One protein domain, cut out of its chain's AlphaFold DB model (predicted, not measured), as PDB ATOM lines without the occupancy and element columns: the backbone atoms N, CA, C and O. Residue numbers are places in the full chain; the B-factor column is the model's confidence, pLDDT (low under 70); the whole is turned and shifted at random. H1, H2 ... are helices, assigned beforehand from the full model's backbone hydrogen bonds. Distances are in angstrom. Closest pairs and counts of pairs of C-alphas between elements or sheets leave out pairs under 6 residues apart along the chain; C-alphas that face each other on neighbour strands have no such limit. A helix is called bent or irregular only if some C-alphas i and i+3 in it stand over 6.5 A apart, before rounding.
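What this domain is: This is residues 67 to 115 of the 393 residues of an uncharacterized protein of Hypholoma sublateritium (strain FD-334 SS-4) (UniProt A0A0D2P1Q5). Three helices, H1, H2 and H3, gather on one side, with H2 packed on the longer H3 and H1 near it; a long link then folds the chain back into H4, which lies across a gap from H3 and touches no helix. The 49 printed residues hold four named helices, in the order H1 H2 H3 H4, and no named strand: the class is all helix. The whole is compact, with a radius of gyration of the C-alphas of 11.1 A, and spans 27 by 24 by 19 A.

Where its parts are: Find C-alpha 67 at (12.475, -1.238, 7.121); from there H1 runs through residues 67 to 73, 10.1 A long. Next comes H2, residues 76 to 79, 6.3 A, neither bent nor irregular, but only just: C-alphas 76 and 79 are 6.3 A apart. Look for H3 at C-alpha 83, (2.341, -19.967, 6.686); it covers residues 83 to 93 over 15.7 A. H4, residues 105 to 115, 15.3 A, ends at C-alpha 115, (16.710, -22.511, 1.022).

How they stand to each other: H1 and H3 are close but not clearly touching, with the closest C-alphas, those of Trp 72 and Leu 90, 7.5 A apart. They run opposite ways at a steep tilt of 43 degrees. Look at Ser 77 and Phe 86, whose C-alphas, 4.8 A apart, are the closest where H2 and H3 touch. H4 is apart from H1 and H2, and only just apart from H3, at 8.2 A. In H1, H3 and H4 every O i to N i+4 pair is within hydrogen-bond range; H2 is too short for one, and its single O i to N i+3 pair is not within range.

The domain as a whole: The C-alphas farthest apart, those of Thr 79 and Asn 100, are 28.8 A from each other. The printed part has no cut; the link from H3 to H4, 11 residues, is long, and residues 79 to 84 stand free. Mean pLDDT of the printed part is 75.3, with residue 67, residues 96 to 106, residue 108 and residues 111 to 115 under 70.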
ATOM      1  N   GLU A  67      13.827  -1.784   7.074       67.31
ATOM      2  CA  GLU A  67      12.475  -1.238   7.121       67.31
ATOM      3  C   GLU A  67      11.400  -2.309   6.872       67.31
ATOM      4  O   GLU A  67      10.488  -2.450   7.688       67.31
ATOM      5  N   ASP A  68      11.556  -3.138   5.836       76.56
ATOM      6  CA  ASP A  68      10.629  -4.231   5.514       76.56
ATOM      7  C   ASP A  68      10.624  -5.297   6.618       76.56
ATOM      8  O   ASP A  68       9.577  -5.822   6.982       76.56
ATOM      9  N   TYR A  69      11.777  -5.560   7.242       78.81
ATOM     10  CA  TYR A  69      11.863  -6.507   8.359       78.81
ATOM     11  C   TYR A  69      11.015  -6.082   9.566       78.81
ATOM     12  O   TYR A  69      10.305  -6.898  10.157       78.81
ATOM     13  N   LYS A  70      11.065  -4.795   9.932       81.62
ATOM     14  CA  LYS A  70      10.249  -4.250  11.028       81.62
ATOM     15  C   LYS A  70       8.763  -4.295  10.685       81.62
ATOM     16  O   LYS A  70       7.952  -4.591  11.560       81.62
ATOM     17  N   LEU A  71       8.423  -4.048   9.421       82.31
ATOM     18  CA  LEU A  71       7.055  -4.146   8.931       82.31
ATOM     19  C   LEU A  71       6.540  -5.589   9.020       82.31
ATOM     20  O   LEU A  71       5.450  -5.818   9.536       82.31
ATOM     21  N   TRP A  72       7.343  -6.576   8.624       84.88
ATOM     22  CA  TRP A  72       6.951  -7.988   8.663       84.88
ATOM     23  C   TRP A  72       6.882  -8.544  10.088       84.88
ATOM     24  O   TRP A  72       6.028  -9.373  10.377       84.88
ATOM     25  N   LEU A  73       7.718  -8.052  11.006       83.38
ATOM     26  CA  LEU A  73       7.622  -8.356  12.440       83.38
ATOM     27  C   LEU A  73       6.370  -7.770  13.102       83.38
ATOM     28  O   LEU A  73       5.928  -8.285  14.127       83.38
ATOM     29  N   SER A  74       5.815  -6.686  12.551       85.62
ATOM     30  CA  SER A  74       4.593  -6.064  13.075       85.62
ATOM     31  C   SER A  74       3.317  -6.828  12.699       85.62
ATOM     32  O   SER A  74       2.254  -6.566  13.268       85.62
ATOM     33  N   LEU A  75       3.421  -7.795  11.778       87.25
ATOM     34  CA  LEU A  75       2.311  -8.647  11.374       87.25
ATOM     35  C   LEU A  75       1.944  -9.628  12.480       87.25
ATOM     36  O   LEU A  75       2.775 -10.384  12.986       87.25
ATOM     37  N   LYS A  76       0.658  -9.660  12.827       85.31
ATOM     38  CA  LYS A  76       0.133 -10.559  13.863       85.31
ATOM     39  C   LYS A  76       0.303 -12.019  13.448       85.31
ATOM     40  O   LYS A  76       0.573 -12.867  14.299       85.31
ATOM     41  N   SER A  77       0.233 -12.293  12.145       82.81
ATOM     42  CA  SER A  77       0.412 -13.636  11.597       82.81
ATOM     43  C   SER A  77       1.868 -14.116  11.583       82.81
ATOM     44  O   SER A  77       2.094 -15.315  11.463       82.81
ATOM     45  N   ALA A  78       2.864 -13.246  11.806       78.56
ATOM     46  CA  ALA A  78       4.275 -13.650  11.874       78.56
ATOM     47  C   ALA A  78       4.618 -14.504  13.116       78.56
ATOM     48  O   ALA A  78       5.688 -15.105  13.184       78.56
ATOM     49  N   THR A  79       3.721 -14.558  14.109       80.25
ATOM     50  CA  THR A  79       3.915 -15.345  15.343       80.25
ATOM     51  C   THR A  79       3.316 -16.757  15.248       80.25
ATOM     52  O   THR A  79       3.618 -17.602  16.092       80.25
ATOM     53  N   GLY A  80       2.474 -17.020  14.242       78.94
ATOM     54  CA  GLY A  80       1.796 -18.303  14.060       78.94
ATOM     55  C   GLY A  80       2.640 -19.338  13.314       78.94
ATOM     56  O   GLY A  80       3.476 -18.993  12.485       78.94
ATOM     57  N   ASP A  81       2.371 -20.620  13.569       84.56
ATOM     58  CA  ASP A  81       3.028 -21.743  12.874       84.56
ATOM     59  C   ASP A  81       2.435 -22.012  11.474       84.56
ATOM     60  O   ASP A  81       2.864 -22.921  10.763       84.56
ATOM     61  N   ILE A  82       1.420 -21.242  11.075       82.75
ATOM     62  CA  ILE A  82       0.681 -21.426   9.826       82.75
ATOM     63  C   ILE A  82       1.163 -20.368   8.830       82.75
ATOM     64  O   ILE A  82       1.054 -19.171   9.082       82.75
ATOM     65  N   TRP A  83       1.703 -20.819   7.697       81.88
ATOM     66  CA  TRP A  83       2.341 -19.967   6.686       81.88
ATOM     67  C   TRP A  83       1.342 -19.164   5.838       81.88
ATOM     68  O   TRP A  83       1.585 -18.001   5.522       81.88
ATOM     69  N   ASP A  84       0.195 -19.756   5.506       85.25
ATOM     70  CA  ASP A  84      -0.769 -19.150   4.578       85.25
ATOM     71  C   ASP A  84      -1.369 -17.816   5.079       85.25
ATOM     72  O   ASP A  84      -1.438 -16.870   4.292       85.25
ATOM     73  N   PRO A  85      -1.727 -17.658   6.373       88.75
ATOM     74  CA  PRO A  85      -2.165 -16.374   6.925       88.75
ATOM     75  C   PRO A  85      -1.092 -15.280   6.856       88.75
ATOM     76  O   PRO A  85      -1.414 -14.123   6.598       88.75
ATOM     77  N   PHE A  86       0.184 -15.638   7.047       89.50
ATOM     78  CA  PHE A  86       1.296 -14.689   6.951       89.50
ATOM     79  C   PHE A  86       1.459 -14.170   5.522       89.50
ATOM     80  O   PHE A  86       1.568 -12.964   5.316       89.50
ATOM     81  N   VAL A  87       1.413 -15.061   4.530       86.12
ATOM     82  CA  VAL A  87       1.487 -14.676   3.113       86.12
ATOM     83  C   VAL A  87       0.279 -13.831   2.707       86.12
ATOM     84  O   VAL A  87       0.451 -12.837   2.006       86.12
ATOM     85  N   ALA A  88      -0.924 -14.168   3.181       85.94
ATOM     86  CA  ALA A  88      -2.126 -13.377   2.922       85.94
ATOM     87  C   ALA A  88      -2.028 -11.954   3.507       85.94
ATOM     88  O   ALA A  88      -2.342 -10.986   2.813       85.94
ATOM     89  N   GLU A  89      -1.537 -11.803   4.744       89.69
ATOM     90  CA  GLU A  89      -1.281 -10.490   5.357       89.69
ATOM     91  C   GLU A  89      -0.179  -9.709   4.621       89.69
ATOM     92  O   GLU A  89      -0.311  -8.502   4.413       89.69
ATOM     93  N   LEU A  90       0.883 -10.386   4.176       87.94
ATOM     94  CA  LEU A  90       1.969  -9.770   3.412       87.94
ATOM     95  C   LEU A  90       1.477  -9.248   2.052       87.94
ATOM     96  O   LEU A  90       1.807  -8.130   1.659       87.94
ATOM     97  N   CYS A  91       0.656 -10.029   1.348       83.69
ATOM     98  CA  CYS A  91       0.042  -9.618   0.087       83.69
ATOM     99  C   CYS A  91      -0.936  -8.450   0.279       83.69
ATOM    100  O   CYS A  91      -0.993  -7.564  -0.572       83.69
ATOM    101  N   ALA A  92      -1.648  -8.393   1.409       87.31
ATOM    102  CA  ALA A  92      -2.529  -7.274   1.742       87.31
ATOM    103  C   ALA A  92      -1.766  -5.959   2.006       87.31
ATOM    104  O   ALA A  92      -2.284  -4.886   1.705       87.31
ATOM    105  N   LEU A  93      -0.536  -6.028   2.535       87.25
ATOM    106  CA  LEU A  93       0.338  -4.865   2.757       87.25
ATOM    107  C   LEU A  93       0.921  -4.276   1.468       87.25
ATOM    108  O   LEU A  93       1.228  -3.085   1.432       87.25
ATOM    109  N   TYR A  94       1.049  -5.084   0.416       83.56
ATOM    110  CA  TYR A  94       1.570  -4.656  -0.882       83.56
ATOM    111  C   TYR A  94       0.553  -4.944  -1.997       83.56
ATOM    112  O   TYR A  94       0.788  -5.822  -2.837       83.56
ATOM    113  N   PRO A  95      -0.573  -4.205  -2.039       74.44
ATOM    114  CA  PRO A  95      -1.559  -4.355  -3.101       74.44
ATOM    115  C   PRO A  95      -0.912  -3.998  -4.450       74.44
ATOM    116  O   PRO A  95      -0.476  -2.868  -4.668       74.44
ATOM    117  N   GLY A  96      -0.801  -4.986  -5.344       69.75
ATOM    118  CA  GLY A  96      -0.088  -4.876  -6.628       69.75
ATOM    119  C   GLY A  96       1.137  -5.789  -6.778       69.75
ATOM    120  O   GLY A  96       1.846  -5.694  -7.783       69.75
ATOM    121  N   SER A  97       1.392  -6.675  -5.809       63.81
ATOM    122  CA  SER A  97       2.369  -7.772  -5.916       63.81
ATOM    123  C   SER A  97       1.892  -8.943  -6.793       63.81
ATOM    124  O   SER A  97       2.687  -9.812  -7.157       63.81
ATOM    125  N   GLU A  98       0.618  -8.952  -7.185       57.00
ATOM    126  CA  GLU A  98       0.055  -9.915  -8.130       57.00
ATOM    127  C   GLU A  98       0.492  -9.559  -9.561       57.00
ATOM    128  O   GLU A  98      -0.102  -8.728 -10.247       57.00
ATOM    129  N   GLY A  99       1.601 -10.153 -10.006       65.88
ATOM    130  CA  GLY A  99       2.114 -10.026 -11.370       65.88
ATOM    131  C   GLY A  99       3.562 -10.500 -11.514       65.88
ATOM    132  O   GLY A  99       4.191 -10.951 -10.561       65.88
ATOM    133  N   ASN A 100       4.140 -10.339 -12.708       60.12
ATOM    134  CA  ASN A 100       5.525 -10.731 -13.035       60.12
ATOM    135  C   ASN A 100       6.611  -9.834 -12.395       60.12
ATOM    136  O   ASN A 100       7.729  -9.735 -12.906       60.12
ATOM    137  N   ARG A 101       6.301  -9.125 -11.305       58.50
ATOM    138  CA  ARG A 101       7.273  -8.292 -10.585       58.50
ATOM    139  C   ARG A 101       8.049  -9.134  -9.568       58.50
ATOM    140  O   ARG A 101       7.639 -10.230  -9.182       58.50
ATOM    141  N   LYS A 102       9.222  -8.634  -9.161       49.56
ATOM    142  CA  LYS A 102      10.022  -9.240  -8.082       49.56
ATOM    143  C   LYS A 102       9.115  -9.474  -6.862       49.56
ATOM    144  O   LYS A 102       8.336  -8.591  -6.527       49.56
ATOM    145  N   TYR A 103       9.250 -10.647  -6.234       57.88
ATOM    146  CA  TYR A 103       8.462 -11.124  -5.079       57.88
ATOM    147  C   TYR A 103       7.032 -11.648  -5.349       57.88
ATOM    148  O   TYR A 103       6.224 -11.698  -4.431       57.88
ATOM    149  N   ASN A 104       6.736 -12.129  -6.564       67.12
ATOM    150  CA  ASN A 104       5.597 -13.031  -6.828       67.12
ATOM    151  C   ASN A 104       5.573 -14.210  -5.815       67.12
ATOM    152  O   ASN A 104       6.630 -14.736  -5.454       67.12
ATOM    153  N   HIS A 105       4.380 -14.649  -5.395       64.44
ATOM    154  CA  HIS A 105       4.126 -15.856  -4.594       64.44
ATOM    155  C   HIS A 105       4.959 -17.086  -5.018       64.44
ATOM    156  O   HIS A 105       5.539 -17.777  -4.184       64.44
ATOM    157  N   GLU A 106       5.091 -17.344  -6.317       69.88
ATOM    158  CA  GLU A 106       5.909 -18.411  -6.898       69.88
ATOM    159  C   GLU A 106       7.407 -18.183  -6.689       69.88
ATOM    160  O   GLU A 106       8.139 -19.142  -6.450       69.88
ATOM    161  N   ASN A 107       7.864 -16.930  -6.738       70.00
ATOM    162  CA  ASN A 107       9.256 -16.555  -6.499       70.00
ATOM    163  C   ASN A 107       9.603 -16.672  -5.004       70.00
ATOM    164  O   ASN A 107      10.626 -17.250  -4.649       70.00
ATOM    165  N   LEU A 108       8.704 -16.229  -4.118       69.69
ATOM    166  CA  LEU A 108       8.817 -16.455  -2.672       69.69
ATOM    167  C   LEU A 108       8.793 -17.958  -2.348       69.69
ATOM    168  O   LEU A 108       9.650 -18.448  -1.617       69.69
ATOM    169  N   GLY A 109       7.896 -18.724  -2.973       73.38
ATOM    170  CA  GLY A 109       7.846 -20.179  -2.843       73.38
ATOM    171  C   GLY A 109       9.076 -20.892  -3.422       73.38
ATOM    172  O   GLY A 109       9.491 -21.933  -2.906       73.38
ATOM    173  N   ALA A 110       9.685 -20.368  -4.486       70.69
ATOM    174  CA  ALA A 110      10.928 -20.887  -5.057       70.69
ATOM    175  C   ALA A 110      12.137 -20.597  -4.157       70.69
ATOM    176  O   ALA A 110      12.968 -21.483  -3.967       70.69
ATOM    177  N   LEU A 111      12.207 -19.411  -3.545       58.38
ATOM    178  CA  LEU A 111      13.251 -19.046  -2.583       58.38
ATOM    179  C   LEU A 111      13.174 -19.900  -1.313       58.38
ATOM    180  O   LEU A 111      14.194 -20.431  -0.875       58.38
ATOM    181  N   THR A 112      11.972 -20.130  -0.778       66.56
ATOM    182  CA  THR A 112      11.774 -21.015   0.379       66.56
ATOM    183  C   THR A 112      12.210 -22.448   0.060       66.56
ATOM    184  O   THR A 112      12.968 -23.040   0.831       66.56
ATOM    185  N   ARG A 113      11.841 -22.986  -1.110       68.19
ATOM    186  CA  ARG A 113      12.285 -24.320  -1.562       68.19
ATOM    187  C   ARG A 113      13.791 -24.390  -1.827       68.19
ATOM    188  O   ARG A 113      14.434 -25.359  -1.446       68.19
ATOM    189  N   SER A 114      14.389 -23.359  -2.422       60.59
ATOM    190  CA  SER A 114      15.838 -23.297  -2.653       60.59
ATOM    191  C   SER A 114      16.626 -23.239  -1.337       60.59
ATOM    192  O   SER A 114      17.654 -23.905  -1.215       60.59
ATOM    193  N   SER A 115      16.108 -22.541  -0.319       56.97
ATOM    194  CA  SER A 115      16.710 -22.511   1.022       56.97
ATOM    195  C   SER A 115      16.667 -23.876   1.720       56.97
ATOM    196  O   SER A 115      17.653 -24.270   2.338       56.97
TER     197      SER A 115